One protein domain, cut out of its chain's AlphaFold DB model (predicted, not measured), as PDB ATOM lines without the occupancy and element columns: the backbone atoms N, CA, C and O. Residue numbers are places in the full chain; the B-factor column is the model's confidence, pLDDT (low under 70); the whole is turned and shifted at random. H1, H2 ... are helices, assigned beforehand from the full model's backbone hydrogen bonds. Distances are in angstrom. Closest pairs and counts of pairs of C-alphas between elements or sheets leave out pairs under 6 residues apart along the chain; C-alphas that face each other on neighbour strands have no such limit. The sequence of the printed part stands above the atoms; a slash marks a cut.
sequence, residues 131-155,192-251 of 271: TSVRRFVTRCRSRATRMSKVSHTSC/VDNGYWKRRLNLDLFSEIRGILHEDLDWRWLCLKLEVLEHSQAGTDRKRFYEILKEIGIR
ATOM      1  N   THR A 131     144.532 177.352 220.955       83.69
ATOM      2  CA  THR A 131     145.532 176.275 221.051       83.69
ATOM      3  C   THR A 131     146.698 176.544 220.105       83.69
ATOM      4  O   THR A 131     147.858 176.331 220.468       83.69
ATOM      5  N   SER A 132     146.402 177.065 218.917       87.69
ATOM      6  CA  SER A 132     147.368 177.455 217.895       87.69
ATOM      7  C   SER A 132     148.241 178.600 218.387       87.69
ATOM      8  O   SER A 132     149.464 178.470 218.356       87.69
ATOM      9  N   VAL A 133     147.646 179.650 218.964       89.81
ATOM     10  CA  VAL A 133     148.387 180.756 219.587       89.81
ATOM     11  C   VAL A 133     149.321 180.231 220.678       89.81
ATOM     12  O   VAL A 133     150.523 180.499 220.645       89.81
ATOM     13  N   ARG A 134     148.819 179.405 221.607       88.38
ATOM     14  CA  ARG A 134     149.657 178.809 222.662       88.38
ATOM     15  C   ARG A 134     150.802 177.976 222.081       88.38
ATOM     16  O   ARG A 134     151.928 178.047 222.574       88.38
ATOM     17  N   ARG A 135     150.540 177.193 221.031       89.25
ATOM     18  CA  ARG A 135     151.555 176.389 220.337       89.25
ATOM     19  C   ARG A 135     152.606 177.274 219.665       89.25
ATOM     20  O   ARG A 135     153.790 176.951 219.748       89.25
ATOM     21  N   PHE A 136     152.206 178.385 219.047       92.50
ATOM     22  CA  PHE A 136     153.127 179.350 218.445       92.50
ATOM     23  C   PHE A 136     154.022 180.000 219.495       92.50
ATOM     24  O   PHE A 136     155.237 180.001 219.317       92.50
ATOM     25  N   VAL A 137     153.464 180.452 220.620       91.12
ATOM     26  CA  VAL A 137     154.240 181.035 221.726       91.12
ATOM     27  C   VAL A 137     155.245 180.028 222.290       91.12
ATOM     28  O   VAL A 137     156.432 180.335 222.401       91.12
ATOM     29  N   THR A 138     154.815 178.795 222.572       90.12
ATOM     30  CA  THR A 138     155.720 177.728 223.033       90.12
ATOM     31  C   THR A 138     156.844 177.484 222.028       90.12
ATOM     32  O   THR A 138     158.011 177.411 222.407       90.12
ATOM     33  N   ARG A 139     156.517 177.420 220.732       89.25
ATOM     34  CA  ARG A 139     157.513 177.226 219.675       89.25
ATOM     35  C   ARG A 139     158.475 178.409 219.557       89.25
ATOM     36  O   ARG A 139     159.653 178.169 219.314       89.25
ATOM     37  N   CYS A 140     158.022 179.646 219.762       88.62
ATOM     38  CA  CYS A 140     158.892 180.827 219.802       88.62
ATOM     39  C   CYS A 140     159.909 180.731 220.933       88.62
ATOM     40  O   CYS A 140     161.099 180.903 220.691       88.62
ATOM     41  N   ARG A 141     159.460 180.372 222.139       88.44
ATOM     42  CA  ARG A 141     160.345 180.188 223.298       88.44
ATOM     43  C   ARG A 141     161.388 179.101 223.038       88.44
ATOM     44  O   ARG A 141     162.572 179.320 223.262       88.44
ATOM     45  N   SER A 142     160.981 177.963 222.466       85.81
ATOM     46  CA  SER A 142     161.918 176.906 222.051       85.81
ATOM     47  C   SER A 142     162.883 177.336 220.936       85.81
ATOM     48  O   SER A 142     163.952 176.748 220.797       85.81
ATOM     49  N   ARG A 143     162.507 178.303 220.089       82.50
ATOM     50  CA  ARG A 143     163.384 178.845 219.039       82.50
ATOM     51  C   ARG A 143     164.384 179.842 219.612       82.50
ATOM     52  O   ARG A 143     165.556 179.749 219.262       82.50
ATOM     53  N   ALA A 144     163.951 180.722 220.513       78.94
ATOM     54  CA  ALA A 144     164.807 181.698 221.181       78.94
ATOM     55  C   ALA A 144     165.984 181.012 221.899       78.94
ATOM     56  O   ALA A 144     167.138 181.357 221.661       78.94
ATOM     57  N   THR A 145     165.723 179.930 222.643       74.38
ATOM     58  CA  THR A 145     166.779 179.155 223.326       74.38
ATOM     59  C   THR A 145     167.788 178.494 222.380       74.38
ATOM     60  O   THR A 145     168.916 178.206 222.783       74.38
ATOM     61  N   ARG A 146     167.412 178.243 221.117       69.06
ATOM     62  CA  ARG A 146     168.307 177.687 220.087       69.06
ATOM     63  C   ARG A 146     169.067 178.775 219.328       69.06
ATOM     64  O   ARG A 146     170.192 178.523 218.906       69.06
ATOM     65  N   MET A 147     168.469 179.953 219.152       59.47
ATOM     66  CA  MET A 147     169.036 181.067 218.382       59.47
ATOM     67  C   MET A 147     170.125 181.832 219.141       59.47
ATOM     68  O   MET A 147     171.054 182.300 218.493       59.47
ATOM     69  N   SER A 148     170.136 181.840 220.482       54.09
ATOM     70  CA  SER A 148     171.263 182.393 221.268       54.09
ATOM     71  C   SER A 148     172.620 181.705 221.018       54.09
ATOM     72  O   SER A 148     173.625 182.126 221.580       54.09
ATOM     73  N   LYS A 149     172.676 180.641 220.201       48.81
ATOM     74  CA  LYS A 149     173.904 179.912 219.837       48.81
ATOM     75  C   LYS A 149     174.389 180.164 218.405       48.81
ATOM     76  O   LYS A 149     175.415 179.607 218.027       48.81
ATOM     77  N   VAL A 150     173.674 180.951 217.600       47.69
ATOM     78  CA  VAL A 150     174.026 181.175 216.190       47.69
ATOM     79  C   VAL A 150     174.395 182.641 215.985       47.69
ATOM     80  O   VAL A 150     173.544 183.522 216.013       47.69
ATOM     81  N   SER A 151     175.691 182.883 215.786       39.31
ATOM     82  CA  SER A 151     176.243 184.164 215.339       39.31
ATOM     83  C   SER A 151     175.726 184.488 213.936       39.31
ATOM     84  O   SER A 151     175.926 183.701 213.010       39.31
ATOM     85  N   HIS A 152     175.081 185.642 213.766       48.53
ATOM     86  CA  HIS A 152     174.629 186.126 212.465       48.53
ATOM     87  C   HIS A 152     175.704 186.999 211.813       48.53
ATOM     88  O   HIS A 152     175.897 188.151 212.186       48.53
ATOM     89  N   THR A 153     176.373 186.466 210.796       41.12
ATOM     90  CA  THR A 153     177.015 187.263 209.749       41.12
ATOM     91  C   THR A 153     175.933 187.695 208.762       41.12
ATOM     92  O   THR A 153     175.430 186.882 207.991       41.12
ATOM     93  N   SER A 154     175.531 188.965 208.795       53.19
ATOM     94  CA  SER A 154     174.661 189.554 207.772       53.19
ATOM     95  C   SER A 154     175.516 190.206 206.688       53.19
ATOM     96  O   SER A 154     176.178 191.208 206.949       53.19
ATOM     97  N   CYS A 155     175.489 189.665 205.471       47.31
ATOM     98  CA  CYS A 155     175.929 190.383 204.278       47.31
ATOM     99  C   CYS A 155     174.664 190.840 203.544       47.31
ATOM    100  O   CYS A 155     174.043 190.051 202.840       47.31
ATOM    101  N   VAL A 192     164.883 193.475 209.993       86.19
ATOM    102  CA  VAL A 192     163.842 194.355 210.531       86.19
ATOM    103  C   VAL A 192     163.737 194.135 212.030       86.19
ATOM    104  O   VAL A 192     163.539 193.001 212.476       86.19
ATOM    105  N   ASP A 193     163.824 195.225 212.787       87.38
ATOM    106  CA  ASP A 193     163.803 195.203 214.244       87.38
ATOM    107  C   ASP A 193     162.520 194.617 214.838       87.38
ATOM    108  O   ASP A 193     161.404 194.818 214.351       87.38
ATOM    109  N   ASN A 194     162.675 193.975 215.998       89.12
ATOM    110  CA  ASN A 194     161.572 193.413 216.781       89.12
ATOM    111  C   ASN A 194     160.492 194.449 217.134       89.12
ATOM    112  O   ASN A 194     159.324 194.087 217.281       89.12
ATOM    113  N   GLY A 195     160.854 195.732 217.246       90.12
ATOM    114  CA  GLY A 195     159.904 196.817 217.497       90.12
ATOM    115  C   GLY A 195     158.848 196.959 216.397       90.12
ATOM    116  O   GLY A 195     157.678 197.171 216.706       90.12
ATOM    117  N   TYR A 196     159.229 196.776 215.129       92.69
ATOM    118  CA  TYR A 196     158.287 196.786 214.008       92.69
ATOM    119  C   TYR A 196     157.305 195.612 214.107       92.69
ATOM    120  O   TYR A 196     156.093 195.820 214.132       92.69
ATOM    121  N   TRP A 197     157.818 194.389 214.280       93.31
ATOM    122  CA  TRP A 197     156.991 193.180 214.370       93.31
ATOM    123  C   TRP A 197     155.984 193.240 215.518       93.31
ATOM    124  O   TRP A 197     154.834 192.857 215.346       93.31
ATOM    125  N   LYS A 198     156.384 193.776 216.679       93.06
ATOM    126  CA  LYS A 198     155.476 193.976 217.818       93.06
ATOM    127  C   LYS A 198     154.339 194.955 217.510       93.06
ATOM    128  O   LYS A 198     153.238 194.751 218.012       93.06
ATOM    129  N   ARG A 199     154.596 196.001 216.714       92.06
ATOM    130  CA  ARG A 199     153.580 196.994 216.317       92.06
ATOM    131  C   ARG A 199     152.596 196.452 215.286       92.06
ATOM    132  O   ARG A 199     151.424 196.797 215.357       92.06
ATOM    133  N   ARG A 200     153.058 195.597 214.375       92.94
ATOM    134  CA  ARG A 200     152.230 194.993 213.320       92.94
ATOM    135  C   ARG A 200     151.189 193.998 213.850       92.94
ATOM    136  O   ARG A 200     150.172 193.761 213.206       92.94
ATOM    137  N   LEU A 201     151.417 193.417 215.029       93.12
ATOM    138  CA  LEU A 201     150.500 192.456 215.642       93.12
ATOM    139  C   LEU A 201     149.089 193.031 215.840       93.12
ATOM    140  O   LEU A 201     148.901 194.043 216.517       93.12
ATOM    141  N   ASN A 202     148.078 192.283 215.400       92.75
ATOM    142  CA  ASN A 202     146.683 192.545 215.746       92.75
ATOM    143  C   ASN A 202     146.390 192.132 217.205       92.75
ATOM    144  O   ASN A 202     145.816 191.077 217.488       92.75
ATOM    145  N   LEU A 203     146.818 192.961 218.163       90.69
ATOM    146  CA  LEU A 203     146.675 192.707 219.605       90.69
ATOM    147  C   LEU A 203     145.228 192.787 220.112       90.69
ATOM    148  O   LEU A 203     144.958 192.408 221.257       90.69
ATOM    149  N   ASP A 204     144.303 193.289 219.299       86.69
ATOM    150  CA  ASP A 204     142.881 193.311 219.636       86.69
ATOM    151  C   ASP A 204     142.222 191.964 219.347       86.69
ATOM    152  O   ASP A 204     141.369 191.520 220.130       86.69
ATOM    153  N   LEU A 205     142.680 191.290 218.287       89.25
ATOM    154  CA  LEU A 205     142.320 189.916 217.977       89.25
ATOM    155  C   LEU A 205     143.082 188.924 218.870       89.25
ATOM    156  O   LEU A 205     142.459 188.037 219.451       89.25
ATOM    157  N   PHE A 206     144.392 189.097 219.061       91.25
ATOM    158  CA  PHE A 206     145.266 188.190 219.828       91.25
ATOM    159  C   PHE A 206     145.730 188.799 221.160       91.25
ATOM    160  O   PHE A 206     146.924 188.946 221.434       91.25
ATOM    161  N   SER A 207     144.775 189.177 222.007       87.81
ATOM    162  CA  SER A 207     145.055 189.899 223.257       87.81
ATOM    163  C   SER A 207     145.942 189.144 224.254       87.81
ATOM    164  O   SER A 207     146.675 189.771 225.019       87.81
ATOM    165  N   GLU A 208     145.953 187.810 224.211       87.56
ATOM    166  CA  GLU A 208     146.819 186.954 225.023       87.56
ATOM    167  C   GLU A 208     148.315 187.216 224.796       87.56
ATOM    168  O   GLU A 208     149.123 186.954 225.687       87.56
ATOM    169  N   ILE A 209     148.686 187.787 223.645       92.19
ATOM    170  CA  ILE A 209     150.071 188.130 223.315       92.19
ATOM    171  C   ILE A 209     150.568 189.331 224.126       92.19
ATOM    172  O   ILE A 209     151.764 189.439 224.393       92.19
ATOM    173  N   ARG A 210     149.670 190.203 224.611       91.25
ATOM    174  CA  ARG A 210     150.048 191.365 225.438       91.25
ATOM    175  C   ARG A 210     150.849 190.951 226.675       91.25
ATOM    176  O   ARG A 210     151.785 191.645 227.056       91.25
ATOM    177  N   GLY A 211     150.525 189.789 227.247       89.44
ATOM    178  CA  GLY A 211     151.208 189.242 228.419       89.44
ATOM    179  C   GLY A 211     152.661 188.828 228.177       89.44
ATOM    180  O   GLY A 211     153.396 188.689 229.144       89.44
ATOM    181  N   ILE A 212     153.088 188.664 226.921       92.38
ATOM    182  CA  ILE A 212     154.435 188.191 226.563       92.38
ATOM    183  C   ILE A 212     155.249 189.231 225.783       92.38
ATOM    184  O   ILE A 212     156.355 188.936 225.353       92.38
ATOM    185  N   LEU A 213     154.744 190.460 225.601       92.00
ATOM    186  CA  LEU A 213     155.429 191.518 224.833       92.00
ATOM    187  C   LEU A 213     156.813 191.894 225.383       92.00
ATOM    188  O   LEU A 213     157.641 192.434 224.647       92.00
ATOM    189  N   HIS A 214     157.052 191.626 226.664       89.94
ATOM    190  CA  HIS A 214     158.327 191.856 227.335       89.94
ATOM    191  C   HIS A 214     159.345 190.727 227.100       89.94
ATOM    192  O   HIS A 214     160.519 190.910 227.402       89.94
ATOM    193  N   GLU A 215     158.922 189.575 226.571       90.69
ATOM    194  CA  GLU A 215     159.811 188.445 226.303       90.69
ATOM    195  C   GLU A 215     160.695 188.707 225.071       90.69
ATOM    196  O   GLU A 215     160.299 189.379 224.108       90.69
ATOM    197  N   ASP A 216     161.900 188.139 225.091       86.94
ATOM    198  CA  ASP A 216     162.778 188.100 223.926       86.94
ATOM    199  C   ASP A 216     162.475 186.845 223.099       86.94
ATOM    200  O   ASP A 216     162.790 185.716 223.482       86.94
ATOM    201  N   LEU A 217     161.759 187.044 221.994       88.81
ATOM    202  CA  LEU A 217     161.220 185.997 221.134       88.81
ATOM    203  C   LEU A 217     161.509 186.337 219.672       88.81
ATOM    204  O   LEU A 217     161.749 187.487 219.312       88.81
ATOM    205  N   ASP A 218     161.406 185.331 218.807       89.06
ATOM    206  CA  ASP A 218     161.381 185.512 217.351       89.06
ATOM    207  C   ASP A 218     160.052 186.182 216.940       89.06
ATOM    208  O   ASP A 218     159.092 185.526 216.522       89.06
ATOM    209  N   TRP A 219     159.977 187.504 217.143       91.88
ATOM    210  CA  TRP A 219     158.772 188.313 216.946       91.88
ATOM    211  C   TRP A 219     158.324 188.333 215.489       91.88
ATOM    212  O   TRP A 219     157.124 188.296 215.228       91.88
ATOM    213  N   ARG A 220     159.273 188.292 214.546       91.19
ATOM    214  CA  ARG A 220     158.990 188.109 213.118       91.19
ATOM    215  C   ARG A 220     158.208 186.825 212.877       91.19
ATOM    216  O   ARG A 220     157.145 186.852 212.263       91.19
ATOM    217  N   TRP A 221     158.731 185.690 213.342       90.94
ATOM    218  CA  TRP A 221     158.080 184.401 213.119       90.94
ATOM    219  C   TRP A 221     156.704 184.338 213.784       90.94
ATOM    220  O   TRP A 221     155.760 183.828 213.177       90.94
ATOM    221  N   LEU A 222     156.574 184.874 215.003       93.62
ATOM    222  CA  LEU A 222     155.297 184.909 215.714       93.62
ATOM    223  C   LEU A 222     154.260 185.761 214.977       93.62
ATOM    224  O   LEU A 222     153.143 185.292 214.778       93.62
ATOM    225  N   CYS A 223     154.637 186.969 214.542       93.94
ATOM    226  CA  CYS A 223     153.764 187.889 213.810       93.94
ATOM    227  C   CYS A 223     153.193 187.225 212.556       93.94
ATOM    228  O   CYS A 223     151.978 187.105 212.419       93.94
ATOM    229  N   LEU A 224     154.062 186.656 211.716       91.88
ATOM    230  CA  LEU A 224     153.642 185.998 210.478       91.88
ATOM    231  C   LEU A 224     152.740 184.783 210.735       91.88
ATOM    232  O   LEU A 224     151.797 184.539 209.990       91.88
ATOM    233  N   LYS A 225     152.984 184.003 211.799       93.12
ATOM    234  CA  LYS A 225     152.106 182.870 212.139       93.12
ATOM    235  C   LYS A 225     150.747 183.297 212.679       93.12
ATOM    236  O   LYS A 225     149.771 182.589 212.438       93.12
ATOM    237  N   LEU A 226     150.675 184.425 213.376       93.88
ATOM    238  CA  LEU A 226     149.406 185.001 213.807       93.88
ATOM    239  C   LEU A 226     148.625 185.590 212.628       93.88
ATOM    240  O   LEU A 226     147.420 185.378 212.571       93.88
ATOM    241  N   GLU A 227     149.292 186.214 211.655       93.56
ATOM    242  CA  GLU A 227     148.656 186.673 210.408       93.56
ATOM    243  C   GLU A 227     148.074 185.494 209.608       93.56
ATOM    244  O   GLU A 227     146.911 185.537 209.212       93.56
ATOM    245  N   VAL A 228     148.810 184.386 209.462       92.25
ATOM    246  CA  VAL A 228     148.277 183.152 208.843       92.25
ATOM    247  C   VAL A 228     147.038 182.643 209.592       92.25
ATOM    248  O   VAL A 228     146.047 182.243 208.982       92.25
ATOM    249  N   LEU A 229     147.079 182.641 210.929       91.69
ATOM    250  CA  LEU A 229     145.950 182.203 211.750       91.69
ATOM    251  C   LEU A 229     144.747 183.140 211.607       91.69
ATOM    252  O   LEU A 229     143.615 182.660 211.575       91.69
ATOM    253  N   GLU A 230     144.978 184.446 211.492       92.62
ATOM    254  CA  GLU A 230     143.938 185.450 211.271       92.62
ATOM    255  C   GLU A 230     143.155 185.214 209.971       92.62
ATOM    256  O   GLU A 230     141.944 185.429 209.958       92.62
ATOM    257  N   HIS A 231     143.820 184.727 208.920       90.31
ATOM    258  CA  HIS A 231     143.207 184.410 207.624       90.31
ATOM    259  C   HIS A 231     142.607 182.997 207.552       90.31
ATOM    260  O   HIS A 231     141.965 182.635 206.568       90.31
ATOM    261  N   SER A 232     142.797 182.175 208.585       90.12
ATOM    262  CA  SER A 232     142.208 180.836 208.656       90.12
ATOM    263  C   SER A 232     140.748 180.869 209.127       90.12
ATOM    264  O   SER A 232     140.289 181.857 209.702       90.12
ATOM    265  N   GLN A 233     140.036 179.742 209.002       86.81
ATOM    266  CA  GLN A 233     138.681 179.599 209.555       86.81
ATOM    267  C   GLN A 233     138.622 179.926 211.057       86.81
ATOM    268  O   GLN A 233     137.713 180.620 211.497       86.81
ATOM    269  N   ALA A 234     139.627 179.508 211.833       87.56
ATOM    270  CA  ALA A 234     139.706 179.809 213.262       87.56
ATOM    271  C   ALA A 234     139.860 181.315 213.541       87.56
ATOM    272  O   ALA A 234     139.360 181.815 214.548       87.56
ATOM    273  N   GLY A 235     140.538 182.048 212.652       89.62
ATOM    274  CA  GLY A 235     140.635 183.506 212.704       89.62
ATOM    275  C   GLY A 235     139.293 184.176 212.417       89.62
ATOM    276  O   GLY A 235     138.864 185.043 213.181       89.62
ATOM    277  N   THR A 236     138.589 183.724 211.377       89.88
ATOM    278  CA  THR A 236     137.231 184.176 211.034       89.88
ATOM    279  C   THR A 236     136.242 183.926 212.172       89.88
ATOM    280  O   THR A 236     135.529 184.838 212.598       89.88
ATOM    281  N   ASP A 237     136.241 182.718 212.728       86.62
ATOM    282  CA  ASP A 237     135.382 182.337 213.849       86.62
ATOM    283  C   ASP A 237     135.706 183.161 215.103       86.62
ATOM    284  O   ASP A 237     134.801 183.611 215.811       86.62
ATOM    285  N   ARG A 238     136.992 183.445 215.348       89.12
ATOM    286  CA  ARG A 238     137.440 184.325 216.434       89.12
ATOM    287  C   ARG A 238     136.964 185.769 216.257       89.12
ATOM    288  O   ARG A 238     136.499 186.366 217.228       89.12
ATOM    289  N   LYS A 239     137.048 186.336 215.046       90.88
ATOM    290  CA  LYS A 239     136.515 187.679 214.736       90.88
ATOM    291  C   LYS A 239     135.014 187.732 215.018       90.88
ATOM    292  O   LYS A 239     134.570 188.554 215.822       90.88
ATOM    293  N   ARG A 240     134.267 186.767 214.474       88.81
ATOM    294  CA  ARG A 240     132.821 186.624 214.690       88.81
ATOM    295  C   ARG A 240     132.467 186.483 216.171       88.81
ATOM    296  O   ARG A 240     131.515 187.100 216.642       88.81
ATOM    297  N   PHE A 241     133.227 185.692 216.925       86.00
ATOM    298  CA  PHE A 241     133.029 185.530 218.365       86.00
ATOM    299  C   PHE A 241     133.110 186.877 219.098       86.00
ATOM    300  O   PHE A 241     132.218 187.204 219.884       86.00
ATOM    301  N   TYR A 242     134.131 187.689 218.816       85.94
ATOM    302  CA  TYR A 242     134.277 189.000 219.450       85.94
ATOM    303  C   TYR A 242     133.226 190.016 219.004       85.94
ATOM    304  O   TYR A 242     132.785 190.819 219.826       85.94
ATOM    305  N   GLU A 243     132.793 189.979 217.745       86.62
ATOM    306  CA  GLU A 243     131.680 190.802 217.259       86.62
ATOM    307  C   GLU A 243     130.379 190.477 217.995       86.62
ATOM    308  O   GLU A 243     129.721 191.384 218.504       86.62
ATOM    309  N   ILE A 244     130.063 189.189 218.159       84.12
ATOM    310  CA  ILE A 244     128.894 188.744 218.926       84.12
ATOM    311  C   ILE A 244     128.990 189.219 220.380       84.12
ATOM    312  O   ILE A 244     127.997 189.685 220.939       84.12
ATOM    313  N   LEU A 245     130.168 189.131 221.009       82.50
ATOM    314  CA  LEU A 245     130.354 189.625 222.378       82.50
ATOM    315  C   LEU A 245     130.125 191.139 222.485       82.50
ATOM    316  O   LEU A 245     129.466 191.579 223.428       82.50
ATOM    317  N   LYS A 246     130.620 191.930 221.523       83.69
ATOM    318  CA  LYS A 246     130.380 193.382 221.468       83.69
ATOM    319  C   LYS A 246     128.896 193.693 221.292       83.69
ATOM    320  O   LYS A 246     128.355 194.520 222.020       83.69
ATOM    321  N   GLU A 247     128.230 193.000 220.371       83.38
ATOM    322  CA  GLU A 247     126.804 193.178 220.098       83.38
ATOM    323  C   GLU A 247     125.951 192.871 221.334       83.38
ATOM    324  O   GLU A 247     125.065 193.647 221.690       83.38
ATOM    325  N   ILE A 248     126.237 191.765 222.029       78.38
ATOM    326  CA  ILE A 248     125.589 191.418 223.302       78.38
ATOM    327  C   ILE A 248     125.856 192.515 224.335       78.38
ATOM    328  O   ILE A 248     124.934 192.938 225.033       78.38
ATOM    329  N   GLY A 249     127.098 192.993 224.404       78.50
ATOM    330  CA  GLY A 249     127.497 194.079 225.285       78.50
ATOM    331  C   GLY A 249     126.621 195.323 225.117       78.50
ATOM    332  O   GLY A 249     126.097 195.847 226.095       78.50
ATOM    333  N   ILE A 250     126.402 195.749 223.874       82.12
ATOM    334  CA  ILE A 250     125.569 196.912 223.543       82.12
ATOM    335  C   ILE A 250     124.087 196.616 223.801       82.12
ATOM    336  O   ILE A 250     123.409 197.376 224.488       82.12
ATOM    337  N   ARG A 251     123.579 195.490 223.283       82.00
ATOM    338  CA  ARG A 251     122.150 195.136 223.312       82.00
ATOM    339  C   ARG A 251     121.585 195.064 224.727       82.00
ATOM    340  O   ARG A 251     120.433 195.428 224.940       82.00
TER     341      ARG A 251
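This is residues 131 to 155 and 192 to 251 of the 271 residues of an uncharacterized protein of Aspergillus kawachii (UniProt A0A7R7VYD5). H4 lies between H1 and H2, with a shallow tilt to each; the three are not in a row but make a corner at H4, and short H3 sits over the open side near H1. H5 turns off the far end of H4 as a long arm, whose residues 243 to 251 stick out, and residues 148 to 155 stick out at the opposite end. The printed part has 85 residues with five named helices, H1 to H5, and no named strand; the class is all helix. It is loose, radius of gyration of the C-alphas 15.4 A, and spans 56 by 22 by 22 A, the arm and tail making the length.

H1, residues 131 to 147, begins at C-alpha 131 (145.532, 176.275, 221.051) and is 24.1 A long. H2 is residues 194 to 200, and H3 residues 207 to 212. H4, residues 219 to 230, begins at C-alpha 219 (158.772, 188.313, 216.946) and is 16.1 A long. H5, residues 233 to 251, is 26.5 A long and ends at C-alpha 251 (122.150, 195.136, 223.312).

H1 and H4 touch, closest C-alphas Phe 136 and Leu 222 at 6.6 A, opposite ways at a shallow tilt of 18 degrees. H2 touches residues 219 to 223 of H4, closest C-alphas Trp 197 and Arg 220 at 5.6 A, the same way at 18 degrees. H1 and H3 are near each other. H4 and H5 are close but not clearly touching, about perpendicular at 74 degrees. H1 and H5 are apart. In H2, H4 and H5 every O i to N i+4 pair is within hydrogen-bond range; H1 has 12 of 13, and H3 0 of 2 but 2 of 3 O i to N i+3 pairs.

Residues 156 to 191 are not printed, and C-alphas 155 and 192 are 14.2 A apart across the cut. The link H4 to H5 is tight. Residues 146 to 155 are under pLDDT 70.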